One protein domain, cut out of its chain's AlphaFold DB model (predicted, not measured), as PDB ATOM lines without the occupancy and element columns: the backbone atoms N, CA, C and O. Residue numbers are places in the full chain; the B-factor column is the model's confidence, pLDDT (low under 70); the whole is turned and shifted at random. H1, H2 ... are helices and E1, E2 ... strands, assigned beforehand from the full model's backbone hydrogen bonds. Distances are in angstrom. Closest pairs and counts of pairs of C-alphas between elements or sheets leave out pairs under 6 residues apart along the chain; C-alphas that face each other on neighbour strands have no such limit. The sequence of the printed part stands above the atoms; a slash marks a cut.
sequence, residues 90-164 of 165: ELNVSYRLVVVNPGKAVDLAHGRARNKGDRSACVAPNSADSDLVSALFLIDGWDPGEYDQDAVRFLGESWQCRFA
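AT A GLANCE: This is residues 90 to 164 of the 165 residues of an uncharacterized protein of Actinobacteria bacterium OK006 (UniProt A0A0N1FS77). A long two-stranded antiparallel ribbon, E1 and E2, makes the length of the domain, and two helices, H1 and H2, pack side by side at the end of the ribbon where Val 99 and Val 152 lie; the printed part begins and ends at the other end. E2 bends on the way, and ribbon and helix pair together have the outline of a wide V, its corner at the ribbon's bend. The printed part has 75 residues, with two named helices and two named strands in the order E1, H1, H2, E2, and its class is mixed, helices and strands. It is only just compact, close to loose, with a radius of gyration of the C-alphas of 13.2 A, and it is elongated, spanning 40 by 25 by 20 A.

IN THESE COORDINATES: Find C-alpha 90 at (-38.718, -38.039, 64.516); from there strand E1, residues 90 to 99, runs 27.9 A to C-alpha 99 at (-30.347, -32.248, 38.535). Strand E2, residues 152 to 163, runs 32.4 A back to C-alpha 163 at (-42.596, -40.282, 68.102), and it bends by 63 degrees at residue 155. Between the strands along the chain, look for helix H1, residues 102 to 115, 19.8 A long, and helix H2, residues 129 to 140, 16.9 A long.

HOW THE PARTS SIT: Start with the sheet, where E1 and E2 are antiparallel neighbours at 168 degrees. The C-alphas of residues 91 and 161 face each other at 4.6 A, and those of 99 and 152 at 4.5 A. Look at N 90 and O 162, 2.8 A apart, and at N 153 and O 98, also 2.8 A apart; both pairs are within hydrogen-bond range. From E1 go to H2: their closest C-alphas, those of Val 99 and Asp 129, are 6.1 A apart. From E2 go to H1: their closest C-alphas, those of Val 152 and Ala 105, are 6.4 A apart. H1 and H2 touch, with the C-alphas of Ala 109 and Leu 136 closest at 5.5 A. Their lines stand at a shallow tilt of 15 degrees, and they run the same way. In H1 and H2 every O i to N i+4 pair is within hydrogen-bond range.

THE WHOLE: The two C-alphas farthest apart are those of Pro 125 and Phe 163, at 40.8 A, while the first and last printed C-alphas, of Glu 90 and Ala 164, are 5.2 A apart. The printed part has no cut. The link from E1 to H1 is tight, and those from H1 to H2 and from H2 to E2 are long, with 13 and 11 residues. The mean pLDDT of the printed part is 90.0, and in this model residue 164 is under 70.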
ATOM      1  N   GLU A  90     -39.400 -37.754  65.765       84.25
ATOM      2  CA  GLU A  90     -38.718 -38.039  64.516       84.25
ATOM      3  C   GLU A  90     -39.515 -37.420  63.365       84.25
ATOM      4  O   GLU A  90     -40.619 -37.862  63.020       84.25
ATOM      5  N   LEU A  91     -38.932 -36.389  62.759       85.88
ATOM      6  CA  LEU A  91     -39.439 -35.754  61.554       85.88
ATOM      7  C   LEU A  91     -38.582 -36.190  60.362       85.88
ATOM      8  O   LEU A  91     -37.422 -35.803  60.247       85.88
ATOM      9  N   ASN A  92     -39.167 -36.975  59.461       86.88
ATOM     10  CA  ASN A  92     -38.555 -37.338  58.191       86.88
ATOM     11  C   ASN A  92     -39.156 -36.491  57.076       86.88
ATOM     12  O   ASN A  92     -40.360 -36.554  56.813       86.88
ATOM     13  N   VAL A  93     -38.300 -35.753  56.375       86.69
ATOM     14  CA  VAL A  93     -38.682 -35.022  55.168       86.69
ATOM     15  C   VAL A  93     -37.960 -35.636  53.986       86.69
ATOM     16  O   VAL A  93     -36.733 -35.694  53.949       86.69
ATOM     17  N   SER A  94     -38.730 -36.148  53.032       88.88
ATOM     18  CA  SER A  94     -38.199 -36.710  51.795       88.88
ATOM     19  C   SER A  94     -38.505 -35.767  50.650       88.88
ATOM     20  O   SER A  94     -39.666 -35.468  50.373       88.88
ATOM     21  N   TYR A  95     -37.458 -35.333  49.963       85.88
ATOM     22  CA  TYR A  95     -37.567 -34.455  48.811       85.88
ATOM     23  C   TYR A  95     -37.211 -35.212  47.543       85.88
ATOM     24  O   TYR A  95     -36.267 -36.004  47.508       85.88
ATOM     25  N   ARG A  96     -37.956 -34.941  46.475       90.75
ATOM     26  CA  ARG A  96     -37.674 -35.471  45.150       90.75
ATOM     27  C   ARG A  96     -37.149 -34.340  44.280       90.75
ATOM     28  O   ARG A  96     -37.871 -33.387  43.994       90.75
ATOM     29  N   LEU A  97     -35.900 -34.467  43.852       91.25
ATOM     30  CA  LEU A  97     -35.202 -33.495  43.018       91.25
ATOM     31  C   LEU A  97     -34.705 -34.146  41.731       91.25
ATOM     32  O   LEU A  97     -34.496 -35.357  41.680       91.25
ATOM     33  N   VAL A  98     -34.472 -33.322  40.715       94.19
ATOM     34  CA  VAL A  98     -33.718 -33.701  39.517       94.19
ATOM     35  C   VAL A  98     -32.655 -32.649  39.255       94.19
ATOM     36  O   VAL A  98     -32.968 -31.464  39.152       94.19
ATOM     37  N   VAL A  99     -31.406 -33.086  39.101       94.62
ATOM     38  CA  VAL A  99     -30.347 -32.248  38.535       94.62
ATOM     39  C   VAL A  99     -30.577 -32.201  37.027       94.62
ATOM     40  O   VAL A  99     -30.406 -33.186  36.316       94.62
ATOM     41  N   VAL A 100     -31.057 -31.060  36.540       95.44
ATOM     42  CA  VAL A 100     -31.421 -30.870  35.129       95.44
ATOM     43  C   VAL A 100     -30.171 -30.623  34.294       95.44
ATOM     44  O   VAL A 100     -30.046 -31.137  33.183       95.44
ATOM     45  N   ASN A 101     -29.246 -29.832  34.834       95.62
ATOM     46  CA  ASN A 101     -27.981 -29.515  34.195       95.62
ATOM     47  C   ASN A 101     -26.854 -29.543  35.242       95.62
ATOM     48  O   ASN A 101     -26.722 -28.586  36.013       95.62
ATOM     49  N   PRO A 102     -26.019 -30.599  35.254       94.12
ATOM     50  CA  PRO A 102     -24.935 -30.740  36.223       94.12
ATOM     51  C   PRO A 102     -23.936 -29.579  36.201       94.12
ATOM     52  O   PRO A 102     -23.507 -29.124  37.256       94.12
ATOM     53  N   GLY A 103     -23.616 -29.033  35.022       94.56
ATOM     54  CA  GLY A 103     -22.702 -27.893  34.901       94.56
ATOM     55  C   GLY A 103     -23.257 -26.638  35.575       94.56
ATOM     56  O   GLY A 103     -22.581 -26.025  36.398       94.56
ATOM     57  N   LYS A 104     -24.530 -26.312  35.312       95.62
ATOM     58  CA  LYS A 104     -25.203 -25.202  36.002       95.62
ATOM     59  C   LYS A 104     -25.343 -25.452  37.506       95.62
ATOM     60  O   LYS A 104     -25.265 -24.505  38.278       95.62
ATOM     61  N   ALA A 105     -25.553 -26.696  37.936       94.38
ATOM     62  CA  ALA A 105     -25.651 -27.039  39.354       94.38
ATOM     63  C   ALA A 105     -24.307 -26.866  40.089       94.38
ATOM     64  O   ALA A 105     -24.286 -26.373  41.217       94.38
ATOM     65  N   VAL A 106     -23.185 -27.185  39.436       95.88
ATOM     66  CA  VAL A 106     -21.829 -26.891  39.934       95.88
ATOM     67  C   VAL A 106     -21.625 -25.381  40.073       95.88
ATOM     68  O   VAL A 106     -21.215 -24.906  41.134       95.88
ATOM     69  N   ASP A 107     -21.973 -24.611  39.039       95.38
ATOM     70  CA  ASP A 107     -21.875 -23.148  39.071       95.38
ATOM     71  C   ASP A 107     -22.760 -22.536  40.167       95.38
ATOM     72  O   ASP A 107     -22.319 -21.639  40.893       95.38
ATOM     73  N   LEU A 108     -23.977 -23.060  40.339       94.50
ATOM     74  CA  LEU A 108     -24.906 -22.675  41.399       94.50
ATOM     75  C   LEU A 108     -24.301 -22.926  42.785       94.50
ATOM     76  O   LEU A 108     -24.308 -22.022  43.622       94.50
ATOM     77  N   ALA A 109     -23.729 -24.112  43.019       93.94
ATOM     78  CA  ALA A 109     -23.103 -24.459  44.293       93.94
ATOM     79  C   ALA A 109     -21.910 -23.544  44.604       93.94
ATOM     80  O   ALA A 109     -21.832 -22.966  45.690       93.94
ATOM     81  N   HIS A 110     -21.004 -23.330  43.644       95.12
ATOM     82  CA  HIS A 110     -19.888 -22.398  43.829       95.12
ATOM     83  C   HIS A 110     -20.361 -20.952  44.037       95.12
ATOM     84  O   HIS A 110     -19.769 -20.231  44.841       95.12
ATOM     85  N   GLY A 111     -21.414 -20.521  43.338       93.75
ATOM     86  CA  GLY A 111     -22.022 -19.201  43.508       93.75
ATOM     87  C   GLY A 111     -22.594 -19.001  44.912       93.75
ATOM     88  O   GLY A 111     -22.265 -18.016  45.573       93.75
ATOM     89  N   ARG A 112     -23.384 -19.963  45.407       92.00
ATOM     90  CA  ARG A 112     -23.954 -19.942  46.765       92.00
ATOM     91  C   ARG A 112     -22.858 -19.953  47.839       92.00
ATOM     92  O   ARG A 112     -22.934 -19.153  48.768       92.00
ATOM     93  N   ALA A 113     -21.809 -20.766  47.676       93.19
ATOM     94  CA  ALA A 113     -20.664 -20.787  48.593       93.19
ATOM     95  C   ALA A 113     -19.991 -19.405  48.697       93.19
ATOM     96  O   ALA A 113     -19.785 -18.889  49.792       93.19
ATOM     97  N   ARG A 114     -19.741 -18.751  47.553       94.44
ATOM     98  CA  ARG A 114     -19.166 -17.393  47.516       94.44
ATOM     99  C   ARG A 114     -20.056 -16.359  48.188       94.44
ATOM    100  O   ARG A 114     -19.545 -15.509  48.912       94.44
ATOM    101  N   ASN A 115     -21.370 -16.458  48.006       91.62
ATOM    102  CA  ASN A 115     -22.324 -15.562  48.661       91.62
ATOM    103  C   ASN A 115     -22.342 -15.733  50.190       91.62
ATOM    104  O   ASN A 115     -22.660 -14.781  50.896       91.62
ATOM    105  N   LYS A 116     -21.966 -16.912  50.706       89.38
ATOM    106  CA  LYS A 116     -21.793 -17.171  52.144       89.38
ATOM    107  C   LYS A 116     -20.379 -16.892  52.674       89.38
ATOM    108  O   LYS A 116     -20.146 -17.042  53.869       89.38
ATOM    109  N   GLY A 117     -19.459 -16.426  51.825       91.75
ATOM    110  CA  GLY A 117     -18.092 -16.054  52.212       91.75
ATOM    111  C   GLY A 117     -17.041 -17.145  51.996       91.75
ATOM    112  O   GLY A 117     -15.862 -16.907  52.258       91.75
ATOM    113  N   ASP A 118     -17.429 -18.304  51.466       91.69
ATOM    114  CA  ASP A 118     -16.495 -19.370  51.120       91.69
ATOM    115  C   ASP A 118     -15.871 -19.150  49.741       91.69
ATOM    116  O   ASP A 118     -16.445 -18.557  48.829       91.69
ATOM    117  N   ARG A 119     -14.669 -19.690  49.529       91.56
ATOM    118  CA  ARG A 119     -14.007 -19.596  48.219       91.56
ATOM    119  C   ARG A 119     -14.746 -20.401  47.142       91.56
ATOM    120  O   ARG A 119     -14.734 -20.023  45.966       91.56
ATOM    121  N   SER A 120     -15.306 -21.547  47.528       92.50
ATOM    122  CA  SER A 120     -15.860 -22.556  46.627       92.50
ATOM    123  C   SER A 120     -16.636 -23.619  47.402       92.50
ATOM    124  O   SER A 120     -16.238 -23.977  48.505       92.50
ATOM    125  N   ALA A 121     -17.662 -24.195  46.773       90.44
ATOM    126  CA  ALA A 121     -18.277 -25.443  47.205       90.44
ATOM    127  C   ALA A 121     -17.325 -26.647  47.058       90.44
ATOM    128  O   ALA A 121     -16.415 -26.631  46.222       90.44
ATOM    129  N   CYS A 122     -17.579 -27.703  47.833       87.69
ATOM    130  CA  CYS A 122     -16.863 -28.982  47.793       87.69
ATOM    131  C   CYS A 122     -17.404 -29.922  46.698       87.69
ATOM    132  O   CYS A 122     -17.732 -31.072  46.978       87.69
ATOM    133  N   VAL A 123     -17.526 -29.433  45.461       92.62
ATOM    134  CA  VAL A 123     -17.990 -30.216  44.299       92.62
ATOM    135  C   VAL A 123     -17.090 -30.004  43.096       92.62
ATOM    136  O   VAL A 123     -16.475 -28.948  42.950       92.62
ATOM    137  N   ALA A 124     -17.003 -31.024  42.246       90.88
ATOM    138  CA  ALA A 124     -16.241 -31.003  41.007       90.88
ATOM    139  C   ALA A 124     -17.184 -31.013  39.785       90.88
ATOM    140  O   ALA A 124     -18.329 -31.453  39.894       90.88
ATOM    141  N   PRO A 125     -16.712 -30.595  38.594       86.75
ATOM    142  CA  PRO A 125     -17.527 -30.544  37.373       86.75
ATOM    143  C   PRO A 125     -18.174 -31.873  36.941       86.75
ATOM    144  O   PRO A 125     -19.116 -31.874  36.157       86.75
ATOM    145  N   ASN A 126     -17.648 -33.001  37.414       89.19
ATOM    146  CA  ASN A 126     -18.087 -34.361  37.100       89.19
ATOM    147  C   ASN A 126     -18.566 -35.132  38.343       89.19
ATOM    148  O   ASN A 126     -18.567 -36.364  38.337       89.19
ATOM    149  N   SER A 127     -18.909 -34.415  39.415       90.69
ATOM    150  CA  SER A 127     -19.518 -34.989  40.613       90.69
ATOM    151  C   SER A 127     -20.853 -35.664  40.291       90.69
ATOM    152  O   SER A 127     -21.542 -35.280  39.344       90.69
ATOM    153  N   ALA A 128     -21.221 -36.672  41.085       93.56
ATOM    154  CA  ALA A 128     -22.525 -37.305  40.953       93.56
ATOM    155  C   ALA A 128     -23.642 -36.318  41.327       93.56
ATOM    156  O   ALA A 128     -23.442 -35.434  42.161       93.56
ATOM    157  N   ASP A 129     -24.843 -36.508  40.775       92.75
ATOM    158  CA  ASP A 129     -26.006 -35.660  41.075       92.75
ATOM    159  C   ASP A 129     -26.294 -35.575  42.583       92.75
ATOM    160  O   ASP A 129     -26.655 -34.514  43.093       92.75
ATOM    161  N   SER A 130     -26.076 -36.674  43.315       91.50
ATOM    162  CA  SER A 130     -26.195 -36.709  44.775       91.50
ATOM    163  C   SER A 130     -25.215 -35.763  45.462       91.50
ATOM    164  O   SER A 130     -25.615 -35.046  46.371       91.50
ATOM    165  N   ASP A 131     -23.961 -35.712  45.008       92.94
ATOM    166  CA  ASP A 131     -22.926 -34.862  45.603       92.94
ATOM    167  C   ASP A 131     -23.230 -33.380  45.358       92.94
ATOM    168  O   ASP A 131     -23.011 -32.544  46.234       92.94
ATOM    169  N   LEU A 132     -23.779 -33.056  44.180       92.50
ATOM    170  CA  LEU A 132     -24.210 -31.701  43.834       92.50
ATOM    171  C   LEU A 132     -25.327 -31.223  44.765       92.50
ATOM    172  O   LEU A 132     -25.246 -30.129  45.325       92.50
ATOM    173  N   VAL A 133     -26.340 -32.066  44.975       91.19
ATOM    174  CA  VAL A 133     -27.446 -31.776  45.897       91.19
ATOM    175  C   VAL A 133     -26.950 -31.695  47.343       91.19
ATOM    176  O   VAL A 133     -27.316 -30.765  48.060       91.19
ATOM    177  N   SER A 134     -26.089 -32.620  47.775       90.69
ATOM    178  CA  SER A 134     -25.515 -32.605  49.125       90.69
ATOM    179  C   SER A 134     -24.681 -31.355  49.385       90.69
ATOM    180  O   SER A 134     -24.747 -30.797  50.476       90.69
ATOM    181  N   ALA A 135     -23.920 -30.874  48.405       91.31
ATOM    182  CA  ALA A 135     -23.139 -29.657  48.574       91.31
ATOM    183  C   ALA A 135     -24.012 -28.411  48.697       91.31
ATOM    184  O   ALA A 135     -23.733 -27.575  49.551       91.31
ATOM    185  N   LEU A 136     -25.076 -28.301  47.896       90.75
ATOM    186  CA  LEU A 136     -26.058 -27.222  48.041       90.75
ATOM    187  C   LEU A 136     -26.683 -27.246  49.441       90.75
ATOM    188  O   LEU A 136     -26.614 -26.239  50.141       90.75
ATOM    189  N   PHE A 137     -27.138 -28.423  49.892       89.94
ATOM    190  CA  PHE A 137     -27.674 -28.626  51.242       89.94
ATOM    191  C   PHE A 137     -26.700 -28.167  52.338       89.94
ATOM    192  O   PHE A 137     -27.091 -27.440  53.248       89.94
ATOM    193  N   LEU A 138     -25.422 -28.549  52.243       89.81
ATOM    194  CA  LEU A 138     -24.399 -28.167  53.223       89.81
ATOM    195  C   LEU A 138     -24.116 -26.659  53.238       89.81
ATOM    196  O   LEU A 138     -23.730 -26.126  54.276       89.81
ATOM    197  N   ILE A 139     -24.281 -25.978  52.104       90.31
ATOM    198  CA  ILE A 139     -24.025 -24.543  51.992       90.31
ATOM    199  C   ILE A 139     -25.205 -23.759  52.539       90.31
ATOM    200  O   ILE A 139     -25.024 -22.929  53.428       90.31
ATOM    201  N   ASP A 140     -26.402 -23.950  51.988       85.12
ATOM    202  CA  ASP A 140     -27.536 -23.071  52.264       85.12
ATOM    203  C   ASP A 140     -28.446 -23.537  53.399       85.12
ATOM    204  O   ASP A 140     -29.140 -22.692  53.961       85.12
ATOM    205  N   GLY A 141     -28.325 -24.790  53.843       82.00
ATOM    206  CA  GLY A 141     -29.182 -25.355  54.882       82.00
ATOM    207  C   GLY A 141     -30.512 -25.889  54.350       82.00
ATOM    208  O   GLY A 141     -31.374 -26.195  55.168       82.00
ATOM    209  N   TRP A 142     -30.625 -26.051  53.024       78.19
ATOM    210  CA  TRP A 142     -31.770 -26.549  52.260       78.19
ATOM    211  C   TRP A 142     -32.815 -25.501  51.872       78.19
ATOM    212  O   TRP A 142     -33.662 -25.127  52.680       78.19
ATOM    213  N   ASP A 143     -32.822 -25.120  50.591       82.94
ATOM    214  CA  ASP A 143     -33.918 -24.353  49.981       82.94
ATOM    215  C   ASP A 143     -34.081 -24.650  48.472       82.94
ATOM    216  O   ASP A 143     -33.719 -23.844  47.609       82.94
ATOM    217  N   PRO A 144     -34.624 -25.824  48.103       80.81
ATOM    218  CA  PRO A 144     -34.740 -26.230  46.705       80.81
ATOM    219  C   PRO A 144     -35.743 -25.401  45.891       80.81
ATOM    220  O   PRO A 144     -35.734 -25.482  44.660       80.81
ATOM    221  N   GLY A 145     -36.612 -24.623  46.545       80.44
ATOM    222  CA  GLY A 145     -37.575 -23.744  45.880       80.44
ATOM    223  C   GLY A 145     -36.914 -22.519  45.247       80.44
ATOM    224  O   GLY A 145     -37.369 -22.043  44.208       80.44
ATOM    225  N   GLU A 146     -35.807 -22.053  45.828       86.19
ATOM    226  CA  GLU A 146     -35.030 -20.919  45.323       86.19
ATOM    227  C   GLU A 146     -33.974 -21.288  44.273       86.19
ATOM    228  O   GLU A 146     -33.283 -20.412  43.737       86.19
ATOM    229  N   TYR A 147     -33.771 -22.576  44.003       89.81
ATOM    230  CA  TYR A 147     -32.768 -22.994  43.034       89.81
ATOM    231  C   TYR A 147     -33.215 -22.650  41.615       89.81
ATOM    232  O   TYR A 147     -34.401 -22.691  41.276       89.81
ATOM    233  N   ASP A 148     -32.232 -22.320  40.772       91.00
ATOM    234  CA  ASP A 148     -32.461 -22.199  39.337       91.00
ATOM    235  C   ASP A 148     -33.049 -23.526  38.831       91.00
ATOM    236  O   ASP A 148     -32.380 -24.561  38.866       91.00
ATOM    237  N   GLN A 149     -34.302 -23.489  38.365       91.38
ATOM    238  CA  GLN A 149     -35.058 -24.663  37.915       91.38
ATOM    239  C   GLN A 149     -34.439 -25.324  36.671       91.38
ATOM    240  O   GLN A 149     -34.746 -26.484  36.366       91.38
ATOM    241  N   ASP A 150     -33.548 -24.610  35.972       93.31
ATOM    242  CA  ASP A 150     -32.735 -25.144  34.880       93.31
ATOM    243  C   ASP A 150     -31.462 -25.857  35.366       93.31
ATOM    244  O   ASP A 150     -30.819 -26.560  34.583       93.31
ATOM    245  N   ALA A 151     -31.073 -25.674  36.629       93.69
ATOM    246  CA  ALA A 151     -29.946 -26.347  37.270       93.69
ATOM    247  C   ALA A 151     -30.434 -27.538  38.104       93.69
ATOM    248  O   ALA A 151     -30.091 -28.687  37.816       93.69
ATOM    249  N   VAL A 152     -31.282 -27.267  39.097       93.25
ATOM    250  CA  VAL A 152     -31.874 -28.257  40.001       93.25
ATOM    251  C   VAL A 152     -33.362 -27.972  40.100       93.25
ATOM    252  O   VAL A 152     -33.775 -26.882  40.479       93.25
ATOM    253  N   ARG A 153     -34.175 -28.969  39.757       94.00
ATOM    254  CA  ARG A 153     -35.629 -28.848  39.747       94.00
ATOM    255  C   ARG A 153     -36.243 -29.588  40.913       94.00
ATOM    256  O   ARG A 153     -35.962 -30.770  41.129       94.00
ATOM    257  N   PHE A 154     -37.146 -28.907  41.600       90.94
ATOM    258  CA  PHE A 154     -37.954 -29.494  42.653       90.94
ATOM    259  C   PHE A 154     -39.155 -30.245  42.065       90.94
ATOM    260  O   PHE A 154     -39.919 -29.691  41.277       90.94
ATOM    261  N   LEU A 155     -39.319 -31.524  42.420       90.25
ATOM    262  CA  LEU A 155     -40.413 -32.375  41.927       90.25
ATOM    263  C   LEU A 155     -41.472 -32.703  42.983       90.25
ATOM    264  O   LEU A 155     -42.467 -33.352  42.646       90.25
ATOM    265  N   GLY A 156     -41.235 -32.358  44.245       86.38
ATOM    266  CA  GLY A 156     -42.170 -32.596  45.338       86.38
ATOM    267  C   GLY A 156     -41.494 -33.012  46.636       86.38
ATOM    268  O   GLY A 156     -40.316 -33.373  46.673       86.38
ATOM    269  N   GLU A 157     -42.287 -32.984  47.695       90.19
ATOM    270  CA  GLU A 157     -41.891 -33.314  49.057       90.19
ATOM    271  C   GLU A 157     -42.932 -34.221  49.710       90.19
ATOM    272  O   GLU A 157     -44.109 -34.224  49.344       90.19
ATOM    273  N   SER A 158     -42.485 -34.999  50.685       88.94
ATOM    274  CA  SER A 158     -43.350 -35.775  51.563       88.94
ATOM    275  C   SER A 158     -42.816 -35.721  52.983       88.94
ATOM    276  O   SER A 158     -41.614 -35.892  53.201       88.94
ATOM    277  N   TRP A 159     -43.726 -35.542  53.933       90.56
ATOM    278  CA  TRP A 159     -43.414 -35.358  55.343       90.56
ATOM    279  C   TRP A 159     -43.975 -36.518  56.153       90.56
ATOM    280  O   TRP A 159     -45.112 -36.947  55.944       90.56
ATOM    281  N   GLN A 160     -43.176 -37.022  57.084       88.50
ATOM    282  CA  GLN A 160     -43.597 -38.013  58.064       88.50
ATOM    283  C   GLN A 160     -43.131 -37.563  59.441       88.50
ATOM    284  O   GLN A 160     -41.950 -37.298  59.645       88.50
ATOM    285  N   CYS A 161     -44.061 -37.491  60.385       89.06
ATOM    286  CA  CYS A 161     -43.793 -37.130  61.769       89.06
ATOM    287  C   CYS A 161     -44.240 -38.287  62.662       89.06
ATOM    288  O   CYS A 161     -45.376 -38.753  62.547       89.06
ATOM    289  N   ARG A 162     -43.345 -38.780  63.519       85.75
ATOM    290  CA  ARG A 162     -43.640 -39.853  64.475       85.75
ATOM    291  C   ARG A 162     -42.896 -39.627  65.783       85.75
ATOM    292  O   ARG A 162     -41.884 -38.942  65.810       85.75
ATOM    293  N   PHE A 163     -43.370 -40.232  66.864       77.94
ATOM    294  CA  PHE A 163     -42.596 -40.282  68.102       77.94
ATOM    295  C   PHE A 163     -41.355 -41.159  67.896       77.94
ATOM    296  O   PHE A 163     -41.468 -42.260  67.345       77.94
ATOM    297  N   ALA A 164     -40.188 -40.664  68.311       69.12
ATOM    298  CA  ALA A 164     -38.976 -41.469  68.354       69.12
ATOM    299  C   ALA A 164     -39.126 -42.528  69.460       69.12
ATOM    300  O   ALA A 164     -39.718 -42.267  70.511       69.12
TER     301      ALA A 164